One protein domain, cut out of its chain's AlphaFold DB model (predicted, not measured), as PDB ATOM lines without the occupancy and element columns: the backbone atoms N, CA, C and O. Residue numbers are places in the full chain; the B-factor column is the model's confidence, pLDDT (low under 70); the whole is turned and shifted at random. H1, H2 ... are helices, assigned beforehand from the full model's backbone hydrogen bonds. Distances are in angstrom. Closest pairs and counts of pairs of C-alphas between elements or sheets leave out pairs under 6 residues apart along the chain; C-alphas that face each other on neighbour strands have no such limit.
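This is residues 23 to 52 and 68 to 143 of the 333 residues of the protein "DUF4942 domain-containing protein" of Gilliamella apicola (UniProt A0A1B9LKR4). Two long helices, H1 and H2, lie side by side and run opposite ways as the shaft of a rod, and the far end of H2 bears a looser head made of the short H3 and the helices H4 and H5. H4 folds back on the last part of H2, H5 runs out again toward the end of the rod, and the cut lies at the other end, past the end of H1 and before the start of H2. The printed part has 106 residues with five named helices, H1 to H5 in that order along the chain, and no named strand; its class is all helix. The whole is loose, with a radius of gyration of the C-alphas of 17.5 A, and the C-alphas span 57 by 25 by 20 A.

H1, residues 23 to 46, touches H2, residues 72 to 95, with 12 pairs of C-alphas within 8 A. Their closest C-alphas, those of Ile 37 and Ile 79, are 6.6 A apart. The two run opposite ways at a shallow tilt of 21 degrees. H3, residues 98 to 101, touches no helix. It is close to H2 but not clearly touching, the closest C-alphas being those of Ile 95 and Glu 101, 6.6 A apart. H4, residues 106 to 119, touches H2 with residues 113 to 119 alone, and H2 touches H4 with residues 88 to 92 alone. The closest C-alphas of the two, those of Trp 91 and Ile 116, are 6.6 A apart, and the helices run opposite ways at a shallow tilt of 31 degrees. H3 and H4 are only just apart, their closest C-alphas being 8.1 A from each other. H5, residues 126 to 143, forms a helical hairpin with H4, but the two only just touch, with 3 pairs of C-alphas within 8 A. H4 touches H5 with residues 108 to 112 alone, H5 touches H4 with residues 136 to 143 alone, and the closest C-alphas of the two, those of Thr 108 and Leu 143, are 6.9 A apart. H4 and H5 run opposite ways at a shallow tilt of 33 degrees, only just short of steep. H5 and H2 are near each other. H5 and H1 are close but not clearly touching, with the C-alphas of Ile 26 and Glu 126 7.5 A apart, and their lines stand at a steep tilt of 59 degrees. H1 is apart from H3 and from H4, and H3 is apart from H5. In H1, H2 and H5 each O i to N i+4 pair is within hydrogen-bond range; in H4 8 of 10 are, and H3 is too short for such a pair.

H1 begins at C-alpha 23, (56.334, 34.238, -12.969), and measures 33.9 A from first to last C-alpha. H2 measures 35.2 A and ends at C-alpha 95, (43.431, 32.886, -20.487). H3 has four residues. H4 measures 20.1 A. H5 measures 25.1 A and ends at C-alpha 143, (40.707, 29.022, -36.171).

The two C-alphas farthest apart are those of Gly 49 and Glu 142, 57.3 A. Residues 53 to 67 are not printed, and C-alphas 52 and 68 are 6.8 A apart across this cut, which lies in the link from H1 to H2. Of the links that are printed whole, H2 to H3 and H3 to H4 are tight and H4 to H5 is short. The mean pLDDT of the printed part is 76.6, and 32 residues are under 70, among them residues 47 to 52, 68 to 71, 98 to 109 and 136 to 141.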
ATOM      1  N   HIS A  23      55.642  34.607 -14.200       78.75
ATOM      2  CA  HIS A  23      56.334  34.238 -12.969       78.75
ATOM      3  C   HIS A  23      55.588  34.697 -11.712       78.75
ATOM      4  O   HIS A  23      55.551  33.949 -10.741       78.75
ATOM      5  N   GLU A  24      54.952  35.873 -11.711       84.88
ATOM      6  CA  GLU A  24      54.112  36.308 -10.584       84.88
ATOM      7  C   GLU A  24      52.905  35.380 -10.421       84.88
ATOM      8  O   GLU A  24      52.643  34.914  -9.317       84.88
ATOM      9  N   LEU A  25      52.248  35.013 -11.524       87.31
ATOM     10  CA  LEU A  25      51.103  34.101 -11.496       87.31
ATOM     11  C   LEU A  25      51.490  32.695 -10.995       87.31
ATOM     12  O   LEU A  25      50.743  32.077 -10.236       87.31
ATOM     13  N   ILE A  26      52.667  32.191 -11.382       87.56
ATOM     14  CA  ILE A  26      53.223  30.926 -10.872       87.56
ATOM     15  C   ILE A  26      53.566  31.045  -9.380       87.56
ATOM     16  O   ILE A  26      53.285  30.128  -8.606       87.56
ATOM     17  N   ASN A  27      54.158  32.163  -8.955       89.94
ATOM     18  CA  ASN A  27      54.501  32.400  -7.552       89.94
ATOM     19  C   ASN A  27      53.252  32.480  -6.670       89.94
ATOM     20  O   ASN A  27      53.230  31.899  -5.583       89.94
ATOM     21  N   ASP A  28      52.211  33.154  -7.148       91.19
ATOM     22  CA  ASP A  28      50.918  33.238  -6.478       91.19
ATOM     23  C   ASP A  28      50.277  31.855  -6.355       91.19
ATOM     24  O   ASP A  28      49.907  31.460  -5.246       91.19
ATOM     25  N   TYR A  29      50.277  31.069  -7.439       93.75
ATOM     26  CA  TYR A  29      49.809  29.682  -7.419       93.75
ATOM     27  C   TYR A  29      50.547  28.839  -6.374       93.75
ATOM     28  O   TYR A  29      49.916  28.148  -5.573       93.75
ATOM     29  N   ASN A  30      51.882  28.893  -6.362       92.44
ATOM     30  CA  ASN A  30      52.696  28.099  -5.443       92.44
ATOM     31  C   ASN A  30      52.454  28.495  -3.982       92.44
ATOM     32  O   ASN A  30      52.283  27.622  -3.129       92.44
ATOM     33  N   ARG A  31      52.378  29.801  -3.706       93.75
ATOM     34  CA  ARG A  31      52.097  30.333  -2.370       93.75
ATOM     35  C   ARG A  31      50.707  29.927  -1.890       93.75
ATOM     36  O   ARG A  31      50.563  29.452  -0.766       93.75
ATOM     37  N   GLU A  32      49.688  30.099  -2.728       94.50
ATOM     38  CA  GLU A  32      48.310  29.755  -2.378       94.50
ATOM     39  C   GLU A  32      48.162  28.247  -2.164       94.50
ATOM     40  O   GLU A  32      47.589  27.830  -1.159       94.50
ATOM     41  N   LYS A  33      48.770  27.427  -3.032       93.50
ATOM     42  CA  LYS A  33      48.817  25.966  -2.895       93.50
ATOM     43  C   LYS A  33      49.384  25.545  -1.542       93.50
ATOM     44  O   LYS A  33      48.785  24.703  -0.872       93.50
ATOM     45  N   GLU A  34      50.522  26.107  -1.136       93.19
ATOM     46  CA  GLU A  34      51.151  25.797   0.151       93.19
ATOM     47  C   GLU A  34      50.242  26.191   1.324       93.19
ATOM     48  O   GLU A  34      49.980  25.380   2.219       93.19
ATOM     49  N   GLN A  35      49.705  27.414   1.295       93.31
ATOM     50  CA  GLN A  35      48.823  27.932   2.341       93.31
ATOM     51  C   GLN A  35      47.538  27.111   2.468       93.31
ATOM     52  O   GLN A  35      47.146  26.759   3.582       93.31
ATOM     53  N   GLY A  36      46.905  26.750   1.353       90.62
ATOM     54  CA  GLY A  36      45.680  25.960   1.356       90.62
ATOM     55  C   GLY A  36      45.900  24.520   1.803       90.62
ATOM     56  O   GLY A  36      45.131  24.020   2.622       90.62
ATOM     57  N   ILE A  37      46.984  23.863   1.370       90.94
ATOM     58  CA  ILE A  37      47.338  22.521   1.867       90.94
ATOM     59  C   ILE A  37      47.588  22.561   3.377       90.94
ATOM     60  O   ILE A  37      47.125  21.673   4.099       90.94
ATOM     61  N   LYS A  38      48.276  23.596   3.875       90.88
ATOM     62  CA  LYS A  38      48.509  23.791   5.311       90.88
ATOM     63  C   LYS A  38      47.204  24.032   6.071       90.88
ATOM     64  O   LYS A  38      47.006  23.426   7.119       90.88
ATOM     65  N   ALA A  39      46.301  24.855   5.539       88.00
ATOM     66  CA  ALA A  39      44.998  25.126   6.141       88.00
ATOM     67  C   ALA A  39      44.118  23.869   6.201       88.00
ATOM     68  O   ALA A  39      43.559  23.572   7.252       88.00
ATOM     69  N   ILE A  40      44.061  23.089   5.117       85.75
ATOM     70  CA  ILE A  40      43.348  21.804   5.082       85.75
ATOM     71  C   ILE A  40      43.977  20.838   6.088       85.75
ATOM     72  O   ILE A  40      43.274  20.234   6.886       85.75
ATOM     73  N   SER A  41      45.304  20.724   6.116       85.38
ATOM     74  CA  SER A  41      45.985  19.821   7.052       85.38
ATOM     75  C   SER A  41      45.739  20.208   8.512       85.38
ATOM     76  O   SER A  41      45.438  19.335   9.321       85.38
ATOM     77  N   ASN A  42      45.793  21.502   8.844       84.00
ATOM     78  CA  ASN A  42      45.445  21.999  10.176       84.00
ATOM     79  C   ASN A  42      43.971  21.744  10.496       84.00
ATOM     80  O   ASN A  42      43.678  21.264  11.577       84.00
ATOM     81  N   PHE A  43      43.052  21.987   9.557       81.62
ATOM     82  CA  PHE A  43      41.637  21.689   9.752       81.62
ATOM     83  C   PHE A  43      41.438  20.215  10.103       81.62
ATOM     84  O   PHE A  43      40.915  19.923  11.168       81.62
ATOM     85  N   PHE A  44      41.919  19.281   9.282       77.25
ATOM     86  CA  PHE A  44      41.748  17.844   9.529       77.25
ATOM     87  C   PHE A  44      42.468  17.356  10.804       77.25
ATOM     88  O   PHE A  44      41.996  16.411  11.433       77.25
ATOM     89  N   ARG A  45      43.573  17.999  11.208       77.38
ATOM     90  CA  ARG A  45      44.284  17.707  12.466       77.38
ATOM     91  C   ARG A  45      43.551  18.254  13.698       77.38
ATOM     92  O   ARG A  45      43.400  17.536  14.680       77.38
ATOM     93  N   ASP A  46      43.119  19.510  13.640       74.75
ATOM     94  CA  ASP A  46      42.674  20.302  14.797       74.75
ATOM     95  C   ASP A  46      41.152  20.231  15.007       74.75
ATOM     96  O   ASP A  46      40.660  20.515  16.095       74.75
ATOM     97  N   SER A  47      40.386  19.814  13.994       66.12
ATOM     98  CA  SER A  47      38.929  19.618  14.105       66.12
ATOM     99  C   SER A  47      38.523  18.260  14.694       66.12
ATOM    100  O   SER A  47      37.327  17.964  14.788       66.12
ATOM    101  N   TYR A  48      39.492  17.456  15.151       59.78
ATOM    102  CA  TYR A  48      39.246  16.242  15.930       59.78
ATOM    103  C   TYR A  48      38.464  16.598  17.209       59.78
ATOM    104  O   TYR A  48      38.975  17.275  18.097       59.78
ATOM    105  N   GLY A  49      37.195  16.182  17.283       59.78
ATOM    106  CA  GLY A  49      36.291  16.452  18.413       59.78
ATOM    107  C   GLY A  49      35.469  17.748  18.335       59.78
ATOM    108  O   GLY A  49      34.427  17.824  18.971       59.78
ATOM    109  N   LEU A  50      35.848  18.735  17.513       62.41
ATOM    110  CA  LEU A  50      35.064  19.973  17.321       62.41
ATOM    111  C   LEU A  50      33.942  19.826  16.281       62.41
ATOM    112  O   LEU A  50      33.072  20.686  16.169       62.41
ATOM    113  N   ARG A  51      33.954  18.743  15.497       62.06
ATOM    114  CA  ARG A  51      33.006  18.516  14.398       62.06
ATOM    115  C   ARG A  51      31.556  18.385  14.867       62.06
ATOM    116  O   ARG A  51      30.673  18.938  14.216       62.06
ATOM    117  N   SER A  52      31.320  17.670  15.970       61.09
ATOM    118  CA  SER A  52      29.983  17.527  16.561       61.09
ATOM    119  C   SER A  52      29.457  18.862  17.076       61.09
ATOM    120  O   SER A  52      28.292  19.179  16.864       61.09
ATOM    121  N   GLY A  68      33.447  11.327  14.695       56.12
ATOM    122  CA  GLY A  68      34.302  12.495  14.881       56.12
ATOM    123  C   GLY A  68      35.679  12.394  14.216       56.12
ATOM    124  O   GLY A  68      36.436  13.362  14.296       56.12
ATOM    125  N   ARG A  69      36.017  11.283  13.546       57.50
ATOM    126  CA  ARG A  69      37.296  11.090  12.848       57.50
ATOM    127  C   ARG A  69      37.126  11.294  11.348       57.50
ATOM    128  O   ARG A  69      36.186  10.789  10.748       57.50
ATOM    129  N   TYR A  70      38.072  11.997  10.732       61.81
ATOM    130  CA  TYR A  70      38.231  11.931   9.282       61.81
ATOM    131  C   TYR A  70      39.025  10.682   8.914       61.81
ATOM    132  O   TYR A  70      40.087  10.406   9.479       61.81
ATOM    133  N   SER A  71      38.542   9.945   7.926       67.38
ATOM    134  CA  SER A  71      39.312   8.914   7.255       67.38
ATOM    135  C   SER A  71      40.480   9.538   6.483       67.38
ATOM    136  O   SER A  71      40.396  10.640   5.931       67.38
ATOM    137  N   ALA A  72      41.576   8.786   6.359       70.62
ATOM    138  CA  ALA A  72      42.674   9.152   5.461       70.62
ATOM    139  C   ALA A  72      42.183   9.391   4.015       70.62
ATOM    140  O   ALA A  72      42.784  10.158   3.260       70.62
ATOM    141  N   THR A  73      41.067   8.757   3.643       73.25
ATOM    142  CA  THR A  73      40.393   8.913   2.354       73.25
ATOM    143  C   THR A  73      39.786  10.307   2.185       73.25
ATOM    144  O   THR A  73      40.030  10.934   1.157       73.25
ATOM    145  N   GLU A  74      39.058  10.828   3.175       74.62
ATOM    146  CA  GLU A  74      38.438  12.165   3.118       74.62
ATOM    147  C   GLU A  74      39.490  13.275   3.074       74.62
ATOM    148  O   GLU A  74      39.388  14.188   2.255       74.62
ATOM    149  N   TYR A  75      40.555  13.155   3.874       78.31
ATOM    150  CA  TYR A  75      41.691  14.078   3.812       78.31
ATOM    151  C   TYR A  75      42.312  14.107   2.408       78.31
ATOM    152  O   TYR A  75      42.502  15.170   1.810       78.31
ATOM    153  N   LYS A  76      42.578  12.925   1.837       79.38
ATOM    154  CA  LYS A  76      43.153  12.801   0.493       79.38
ATOM    155  C   LYS A  76      42.231  13.388  -0.580       79.38
ATOM    156  O   LYS A  76      42.715  14.065  -1.488       79.38
ATOM    157  N   GLN A  77      40.921  13.163  -0.473       83.38
ATOM    158  CA  GLN A  77      39.926  13.730  -1.385       83.38
ATOM    159  C   GLN A  77      39.858  15.258  -1.279       83.38
ATOM    160  O   GLN A  77      39.855  15.928  -2.311       83.38
ATOM    161  N   ALA A  78      39.881  15.822  -0.068       81.81
ATOM    162  CA  ALA A  78      39.873  17.268   0.145       81.81
ATOM    163  C   ALA A  78      41.102  17.946  -0.482       81.81
ATOM    164  O   ALA A  78      40.959  18.914  -1.231       81.81
ATOM    165  N   ILE A  79      42.300  17.393  -0.262       85.06
ATOM    166  CA  ILE A  79      43.546  17.888  -0.871       85.06
ATOM    167  C   ILE A  79      43.501  17.785  -2.401       85.06
ATOM    168  O   ILE A  79      43.889  18.727  -3.099       85.06
ATOM    169  N   GLN A  80      43.015  16.663  -2.943       87.00
ATOM    170  CA  GLN A  80      42.901  16.467  -4.387       87.00
ATOM    171  C   GLN A  80      41.912  17.458  -5.012       87.00
ATOM    172  O   GLN A  80      42.223  18.083  -6.028       87.00
ATOM    173  N   GLN A  81      40.736  17.623  -4.406       87.81
ATOM    174  CA  GLN A  81      39.699  18.525  -4.894       87.81
ATOM    175  C   GLN A  81      40.159  19.983  -4.839       87.81
ATOM    176  O   GLN A  81      40.001  20.706  -5.823       87.81
ATOM    177  N   TYR A  82      40.778  20.393  -3.729       89.50
ATOM    178  CA  TYR A  82      41.393  21.710  -3.591       89.50
ATOM    179  C   TYR A  82      42.437  21.948  -4.683       89.50
ATOM    180  O   TYR A  82      42.338  22.921  -5.426       89.50
ATOM    181  N   SER A  83      43.373  21.013  -4.861       88.81
ATOM    182  CA  SER A  83      44.437  21.131  -5.863       88.81
ATOM    183  C   SER A  83      43.887  21.245  -7.289       88.81
ATOM    184  O   SER A  83      44.383  22.055  -8.069       88.81
ATOM    185  N   ARG A  84      42.855  20.463  -7.645       86.75
ATOM    186  CA  ARG A  84      42.211  20.536  -8.972       86.75
ATOM    187  C   ARG A  84      41.479  21.862  -9.180       86.75
ATOM    188  O   ARG A  84      41.589  22.446 -10.254       86.75
ATOM    189  N   ASN A  85      40.760  22.343  -8.168       88.00
ATOM    190  CA  ASN A  85      40.041  23.615  -8.242       88.00
ATOM    191  C   ASN A  85      41.000  24.805  -8.337       88.00
ATOM    192  O   ASN A  85      40.782  25.693  -9.157       88.00
ATOM    193  N   LEU A  86      42.084  24.786  -7.557       90.81
ATOM    194  CA  LEU A  86      43.118  25.812  -7.587       90.81
ATOM    195  C   LEU A  86      43.784  25.873  -8.966       90.81
ATOM    196  O   LEU A  86      43.829  26.931  -9.582       90.81
ATOM    197  N   LYS A  87      44.222  24.729  -9.509       90.50
ATOM    198  CA  LYS A  87      44.775  24.666 -10.874       90.50
ATOM    199  C   LYS A  87      43.802  25.238 -11.903       90.50
ATOM    200  O   LYS A  87      44.201  26.055 -12.725       90.50
ATOM    201  N   LYS A  88      42.527  24.836 -11.845       87.12
ATOM    202  CA  LYS A  88      41.486  25.347 -12.747       87.12
ATOM    203  C   LYS A  88      41.372  26.872 -12.668       87.12
ATOM    204  O   LYS A  88      41.356  27.515 -13.711       87.12
ATOM    205  N   HIS A  89      41.334  27.437 -11.462       88.69
ATOM    206  CA  HIS A  89      41.275  28.884 -11.264       88.69
ATOM    207  C   HIS A  89      42.442  29.599 -11.960       88.69
ATOM    208  O   HIS A  89      42.219  30.510 -12.751       88.69
ATOM    209  N   TYR A  90      43.676  29.142 -11.739       89.12
ATOM    210  CA  TYR A  90      44.860  29.770 -12.329       89.12
ATOM    211  C   TYR A  90      44.945  29.592 -13.854       89.12
ATOM    212  O   TYR A  90      45.342  30.527 -14.551       89.12
ATOM    213  N   TRP A  91      44.502  28.454 -14.402       86.12
ATOM    214  CA  TRP A  91      44.367  28.276 -15.854       86.12
ATOM    215  C   TRP A  91      43.325  29.219 -16.473       86.12
ATOM    216  O   TRP A  91      43.572  29.811 -17.524       86.12
ATOM    217  N   GLU A  92      42.172  29.402 -15.824       83.50
ATOM    218  CA  GLU A  92      41.148  30.352 -16.277       83.50
ATOM    219  C   GLU A  92      41.640  31.801 -16.199       83.50
ATOM    220  O   GLU A  92      41.398  32.583 -17.121       83.50
ATOM    221  N   THR A  93      42.358  32.155 -15.132       85.31
ATOM    222  CA  THR A  93      42.975  33.476 -14.969       85.31
ATOM    223  C   THR A  93      44.017  33.737 -16.055       85.31
ATOM    224  O   THR A  93      44.014  34.817 -16.643       85.31
ATOM    225  N   LEU A  94      44.846  32.743 -16.398       80.38
ATOM    226  CA  LEU A  94      45.853  32.848 -17.459       80.38
ATOM    227  C   LEU A  94      45.238  33.190 -18.827       80.38
ATOM    228  O   LEU A  94      45.821  33.972 -19.569       80.38
ATOM    229  N   ILE A  95      44.070  32.647 -19.175       72.12
ATOM    230  CA  ILE A  95      43.431  32.886 -20.487       72.12
ATOM    231  C   ILE A  95      42.645  34.202 -20.531       72.12
ATOM    232  O   ILE A  95      42.498  34.799 -21.596       72.12
ATOM    233  N   LYS A  96      42.180  34.693 -19.381       74.19
ATOM    234  CA  LYS A  96      41.538  36.013 -19.259       74.19
ATOM    235  C   LYS A  96      42.531  37.173 -19.298       74.19
ATOM    236  O   LYS A  96      42.125  38.328 -19.266       74.19
ATOM    237  N   LEU A  97      43.836  36.898 -19.353       72.75
ATOM    238  CA  LEU A  97      44.817  37.965 -19.501       72.75
ATOM    239  C   LEU A  97      44.561  38.707 -20.827       72.75
ATOM    240  O   LEU A  97      44.385  38.039 -21.851       72.75
ATOM    241  N   PRO A  98      44.614  40.053 -20.857       64.12
ATOM    242  CA  PRO A  98      44.315  40.846 -22.055       64.12
ATOM    243  C   PRO A  98      45.083  40.393 -23.304       64.12
ATOM    244  O   PRO A  98      44.535  40.359 -24.405       64.12
ATOM    245  N   LYS A  99      46.330  39.931 -23.116       63.03
ATOM    246  CA  LYS A  99      47.188  39.390 -24.182       63.03
ATOM    247  C   LYS A  99      46.568  38.214 -24.949       63.03
ATOM    248  O   LYS A  99      46.872  38.047 -26.128       63.03
ATOM    249  N   PHE A 100      45.725  37.419 -24.288       61.50
ATOM    250  CA  PHE A 100      44.957  36.340 -24.900       61.50
ATOM    251  C   PHE A 100      43.539  36.807 -25.222       61.50
ATOM    252  O   PHE A 100      43.084  36.619 -26.343       61.50
ATOM    253  N   GLU A 101      42.847  37.463 -24.289       62.75
ATOM    254  CA  GLU A 101      41.425  37.776 -24.441       62.75
ATOM    255  C   GLU A 101      41.104  38.648 -25.669       62.75
ATOM    256  O   GLU A 101      40.101  38.418 -26.351       62.75
ATOM    257  N   GLU A 102      41.958  39.622 -25.982       60.97
ATOM    258  CA  GLU A 102      41.713  40.601 -27.046       60.97
ATOM    259  C   GLU A 102      41.885  40.049 -28.466       60.97
ATOM    260  O   GLU A 102      41.452  40.698 -29.430       60.97
ATOM    261  N   LYS A 103      42.543  38.892 -28.596       56.53
ATOM    262  CA  LYS A 103      42.947  38.292 -29.877       56.53
ATOM    263  C   LYS A 103      42.028  37.153 -30.324       56.53
ATOM    264  O   LYS A 103      42.181  36.648 -31.432       56.53
ATOM    265  N   LEU A 104      41.063  36.754 -29.493       59.91
ATOM    266  CA  LEU A 104      40.243  35.562 -29.713       59.91
ATOM    267  C   LEU A 104      38.789  35.917 -30.054       59.91
ATOM    268  O   LEU A 104      38.165  36.751 -29.396       59.91
ATOM    269  N   THR A 105      38.223  35.258 -31.073       60.94
ATOM    270  CA  THR A 105      36.780  35.334 -31.381       60.94
ATOM    271  C   THR A 105      35.948  34.593 -30.324       60.94
ATOM    272  O   THR A 105      36.486  33.819 -29.533       60.94
ATOM    273  N   VAL A 106      34.624  34.790 -30.306       64.19
ATOM    274  CA  VAL A 106      33.727  34.118 -29.341       64.19
ATOM    275  C   VAL A 106      33.768  32.591 -29.500       64.19
ATOM    276  O   VAL A 106      34.026  31.890 -28.525       64.19
ATOM    277  N   GLU A 107      33.644  32.081 -30.735       61.69
ATOM    278  CA  GLU A 107      33.762  30.639 -31.049       61.69
ATOM    279  C   GLU A 107      35.108  30.063 -30.567       61.69
ATOM    280  O   GLU A 107      35.206  28.927 -30.102       61.69
ATOM    281  N   THR A 108      36.160  30.877 -30.649       62.69
ATOM    282  CA  THR A 108      37.509  30.506 -30.232       62.69
ATOM    283  C   THR A 108      37.630  30.428 -28.709       62.69
ATOM    284  O   THR A 108      38.171  29.451 -28.192       62.69
ATOM    285  N   LYS A 109      37.061  31.394 -27.973       68.50
ATOM    286  CA  LYS A 109      37.009  31.364 -26.501       68.50
ATOM    287  C   LYS A 109      36.313  30.097 -25.994       68.50
ATOM    288  O   LYS A 109      36.834  29.443 -25.097       68.50
ATOM    289  N   GLU A 110      35.188  29.699 -26.589       71.25
ATOM    290  CA  GLU A 110      34.468  28.480 -26.187       71.25
ATOM    291  C   GLU A 110      35.292  27.201 -26.385       71.25
ATOM    292  O   GLU A 110      35.312  26.330 -25.511       71.25
ATOM    293  N   LYS A 111      35.996  27.085 -27.519       69.88
ATOM    294  CA  LYS A 111      36.909  25.960 -27.776       69.88
ATOM    295  C   LYS A 111      38.069  25.951 -26.775       69.88
ATOM    296  O   LYS A 111      38.420  24.885 -26.274       69.88
ATOM    297  N   PHE A 112      38.591  27.119 -26.400       70.50
ATOM    298  CA  PHE A 112      39.630  27.226 -25.374       70.50
ATOM    299  C   PHE A 112      39.151  26.869 -23.968       70.50
ATOM    300  O   PHE A 112      39.849  26.144 -23.265       70.50
ATOM    301  N   PHE A 113      37.954  27.292 -23.555       71.31
ATOM    302  CA  PHE A 113      37.402  26.898 -22.253       71.31
ATOM    303  C   PHE A 113      37.183  25.385 -22.142       71.31
ATOM    304  O   PHE A 113      37.331  24.821 -21.057       71.31
ATOM    305  N   LYS A 114      36.880  24.705 -23.256       75.69
ATOM    306  CA  LYS A 114      36.855  23.236 -23.293       75.69
ATOM    307  C   LYS A 114      38.249  22.654 -23.064       75.69
ATOM    308  O   LYS A 114      38.376  21.768 -22.229       75.69
ATOM    309  N   LEU A 115      39.273  23.225 -23.699       69.12
ATOM    310  CA  LEU A 115      40.668  22.823 -23.530       69.12
ATOM    311  C   LEU A 115      41.145  22.959 -22.070       69.12
ATOM    312  O   LEU A 115      41.806  22.069 -21.556       69.12
ATOM    313  N   ILE A 116      40.756  24.018 -21.348       72.06
ATOM    314  CA  ILE A 116      41.109  24.193 -19.921       72.06
ATOM    315  C   ILE A 116      40.683  22.987 -19.071       72.06
ATOM    316  O   ILE A 116      41.387  22.609 -18.130       72.06
ATOM    317  N   ASN A 117      39.547  22.362 -19.395       72.06
ATOM    318  CA  ASN A 117      39.105  21.172 -18.674       72.06
ATOM    319  C   ASN A 117      40.041  19.977 -18.878       72.06
ATOM    320  O   ASN A 117      40.093  19.141 -17.983       72.06
ATOM    321  N   ASP A 118      40.801  19.925 -19.970       72.75
ATOM    322  CA  ASP A 118      41.816  18.895 -20.211       72.75
ATOM    323  C   ASP A 118      43.129  19.243 -19.481       72.75
ATOM    324  O   ASP A 118      43.798  18.377 -18.918       72.75
ATOM    325  N   TYR A 119      43.465  20.536 -19.385       71.12
ATOM    326  CA  TYR A 119      44.687  21.026 -18.726       71.12
ATOM    327  C   TYR A 119      44.584  21.109 -17.192       71.12
ATOM    328  O   TYR A 119      45.605  21.203 -16.507       71.12
ATOM    329  N   ARG A 120      43.379  21.018 -16.607       71.00
ATOM    330  CA  ARG A 120      43.175  21.012 -15.139       71.00
ATOM    331  C   ARG A 120      43.955  19.908 -14.415       71.00
ATOM    332  O   ARG A 120      44.225  20.028 -13.219       71.00
ATOM    333  N   ASP A 121      44.267  18.825 -15.123       75.69
ATOM    334  CA  ASP A 121      44.987  17.677 -14.579       75.69
ATOM    335  C   ASP A 121      46.513  17.818 -14.754       75.69
ATOM    336  O   ASP A 121      47.272  17.191 -14.013       75.69
ATOM    337  N   MET A 122      46.974  18.739 -15.610       81.56
ATOM    338  CA  MET A 122      48.385  19.115 -15.725       81.56
ATOM    339  C   MET A 122      48.848  19.919 -14.505       81.56
ATOM    340  O   MET A 122      48.058  20.490 -13.747       81.56
ATOM    341  N   GLU A 123      50.152  19.937 -14.247       83.50
ATOM    342  CA  GLU A 123      50.711  20.836 -13.238       83.50
ATOM    343  C   GLU A 123      50.715  22.277 -13.738       83.50
ATOM    344  O   GLU A 123      51.043  22.533 -14.893       83.50
ATOM    345  N   PHE A 124      50.375  23.220 -12.862       86.62
ATOM    346  CA  PHE A 124      50.490  24.636 -13.177       86.62
ATOM    347  C   PHE A 124      51.941  25.066 -12.932       86.62
ATOM    348  O   PHE A 124      52.335  25.363 -11.806       86.62
ATOM    349  N   ASN A 125      52.758  24.979 -13.979       84.88
ATOM    350  CA  ASN A 125      54.175  25.329 -13.975       84.88
ATOM    351  C   ASN A 125      54.570  25.921 -15.336       84.88
ATOM    352  O   ASN A 125      53.800  25.860 -16.294       84.88
ATOM    353  N   GLU A 126      55.772  26.479 -15.418       82.12
ATOM    354  CA  GLU A 126      56.260  27.192 -16.603       82.12
ATOM    355  C   GLU A 126      56.247  26.334 -17.875       82.12
ATOM    356  O   GLU A 126      55.695  26.746 -18.893       82.12
ATOM    357  N   ASN A 127      56.752  25.099 -17.802       81.38
ATOM    358  CA  ASN A 127      56.792  24.189 -18.949       81.38
ATOM    359  C   ASN A 127      55.390  23.903 -19.501       81.38
ATOM    360  O   ASN A 127      55.160  23.986 -20.705       81.38
ATOM    361  N   ASN A 128      54.432  23.600 -18.624       83.31
ATOM    362  CA  ASN A 128      53.059  23.309 -19.030       83.31
ATOM    363  C   ASN A 128      52.323  24.559 -19.526       83.31
ATOM    364  O   ASN A 128      51.461  24.450 -20.398       83.31
ATOM    365  N   ILE A 129      52.664  25.740 -19.003       81.06
ATOM    366  CA  ILE A 129      52.162  27.022 -19.507       81.06
ATOM    367  C   ILE A 129      52.691  27.279 -20.922       81.06
ATOM    368  O   ILE A 129      51.906  27.675 -21.780       81.06
ATOM    369  N   ASN A 130      53.965  26.986 -21.192       75.06
ATOM    370  CA  ASN A 130      54.550  27.095 -22.529       75.06
ATOM    371  C   ASN A 130      53.911  26.105 -23.515       75.06
ATOM    372  O   ASN A 130      53.535  26.503 -24.613       75.06
ATOM    373  N   ILE A 131      53.681  24.852 -23.104       77.94
ATOM    374  CA  ILE A 131      52.960  23.859 -23.923       77.94
ATOM    375  C   ILE A 131      51.538  24.334 -24.237       77.94
ATOM    376  O   ILE A 131      51.089  24.240 -25.381       77.94
ATOM    377  N   LEU A 132      50.808  24.847 -23.235       75.56
ATOM    378  CA  LEU A 132      49.486  25.422 -23.468       75.56
ATOM    379  C   LEU A 132      49.596  26.565 -24.475       75.56
ATOM    380  O   LEU A 132      48.869  26.571 -25.456       75.56
ATOM    381  N   TYR A 133      50.521  27.494 -24.270       70.00
ATOM    382  CA  TYR A 133      50.727  28.654 -25.123       70.00
ATOM    383  C   TYR A 133      51.035  28.300 -26.588       70.00
ATOM    384  O   TYR A 133      50.412  28.862 -27.488       70.00
ATOM    385  N   GLU A 134      51.921  27.335 -26.845       69.81
ATOM    386  CA  GLU A 134      52.184  26.826 -28.198       69.81
ATOM    387  C   GLU A 134      50.922  26.224 -28.824       69.81
ATOM    388  O   GLU A 134      50.595  26.501 -29.983       69.81
ATOM    389  N   HIS A 135      50.152  25.465 -28.039       71.75
ATOM    390  CA  HIS A 135      48.873  24.923 -28.481       71.75
ATOM    391  C   HIS A 135      47.846  26.038 -28.756       71.75
ATOM    392  O   HIS A 135      47.127  25.965 -29.750       71.75
ATOM    393  N   LEU A 136      47.813  27.109 -27.952       66.56
ATOM    394  CA  LEU A 136      46.959  28.279 -28.184       66.56
ATOM    395  C   LEU A 136      47.328  28.987 -29.497       66.56
ATOM    396  O   LEU A 136      46.430  29.374 -30.246       66.56
ATOM    397  N   ILE A 137      48.624  29.127 -29.805       63.81
ATOM    398  CA  ILE A 137      49.105  29.687 -31.080       63.81
ATOM    399  C   ILE A 137      48.667  28.819 -32.259       63.81
ATOM    400  O   ILE A 137      48.126  29.338 -33.242       63.81
ATOM    401  N   SER A 138      48.866  27.506 -32.155       67.31
ATOM    402  CA  SER A 138      48.472  26.561 -33.199       67.31
ATOM    403  C   SER A 138      46.960  26.581 -33.427       67.31
ATOM    404  O   SER A 138      46.507  26.715 -34.564       67.31
ATOM    405  N   LEU A 139      46.165  26.516 -32.354       67.75
ATOM    406  CA  LEU A 139      44.707  26.531 -32.446       67.75
ATOM    407  C   LEU A 139      44.198  27.876 -32.973       67.75
ATOM    408  O   LEU A 139      43.321  27.906 -33.829       67.75
ATOM    409  N   GLY A 140      44.763  28.995 -32.512       65.50
ATOM    410  CA  GLY A 140      44.426  30.326 -33.021       65.50
ATOM    411  C   GLY A 140      44.683  30.451 -34.524       65.50
ATOM    412  O   GLY A 140      43.858  31.018 -35.240       65.50
ATOM    413  N   THR A 141      45.775  29.852 -35.009       67.69
ATOM    414  CA  THR A 141      46.126  29.795 -36.435       67.69
ATOM    415  C   THR A 141      45.118  29.001 -37.251       67.69
ATOM    416  O   THR A 141      44.623  29.481 -38.270       67.69
ATOM    417  N   GLU A 142      44.748  27.818 -36.776       71.75
ATOM    418  CA  GLU A 142      43.727  27.012 -37.437       71.75
ATOM    419  C   GLU A 142      42.357  27.712 -37.428       71.75
ATOM    420  O   GLU A 142      41.627  27.706 -38.420       71.75
ATOM    421  N   LEU A 143      42.001  28.365 -36.322       68.69
ATOM    422  CA  LEU A 143      40.707  29.022 -36.171       68.69
ATOM    423  C   LEU A 143      40.578  30.265 -37.049       68.69
ATOM    424  O   LEU A 143      39.532  30.438 -37.676       68.69
TER     425      LEU A 143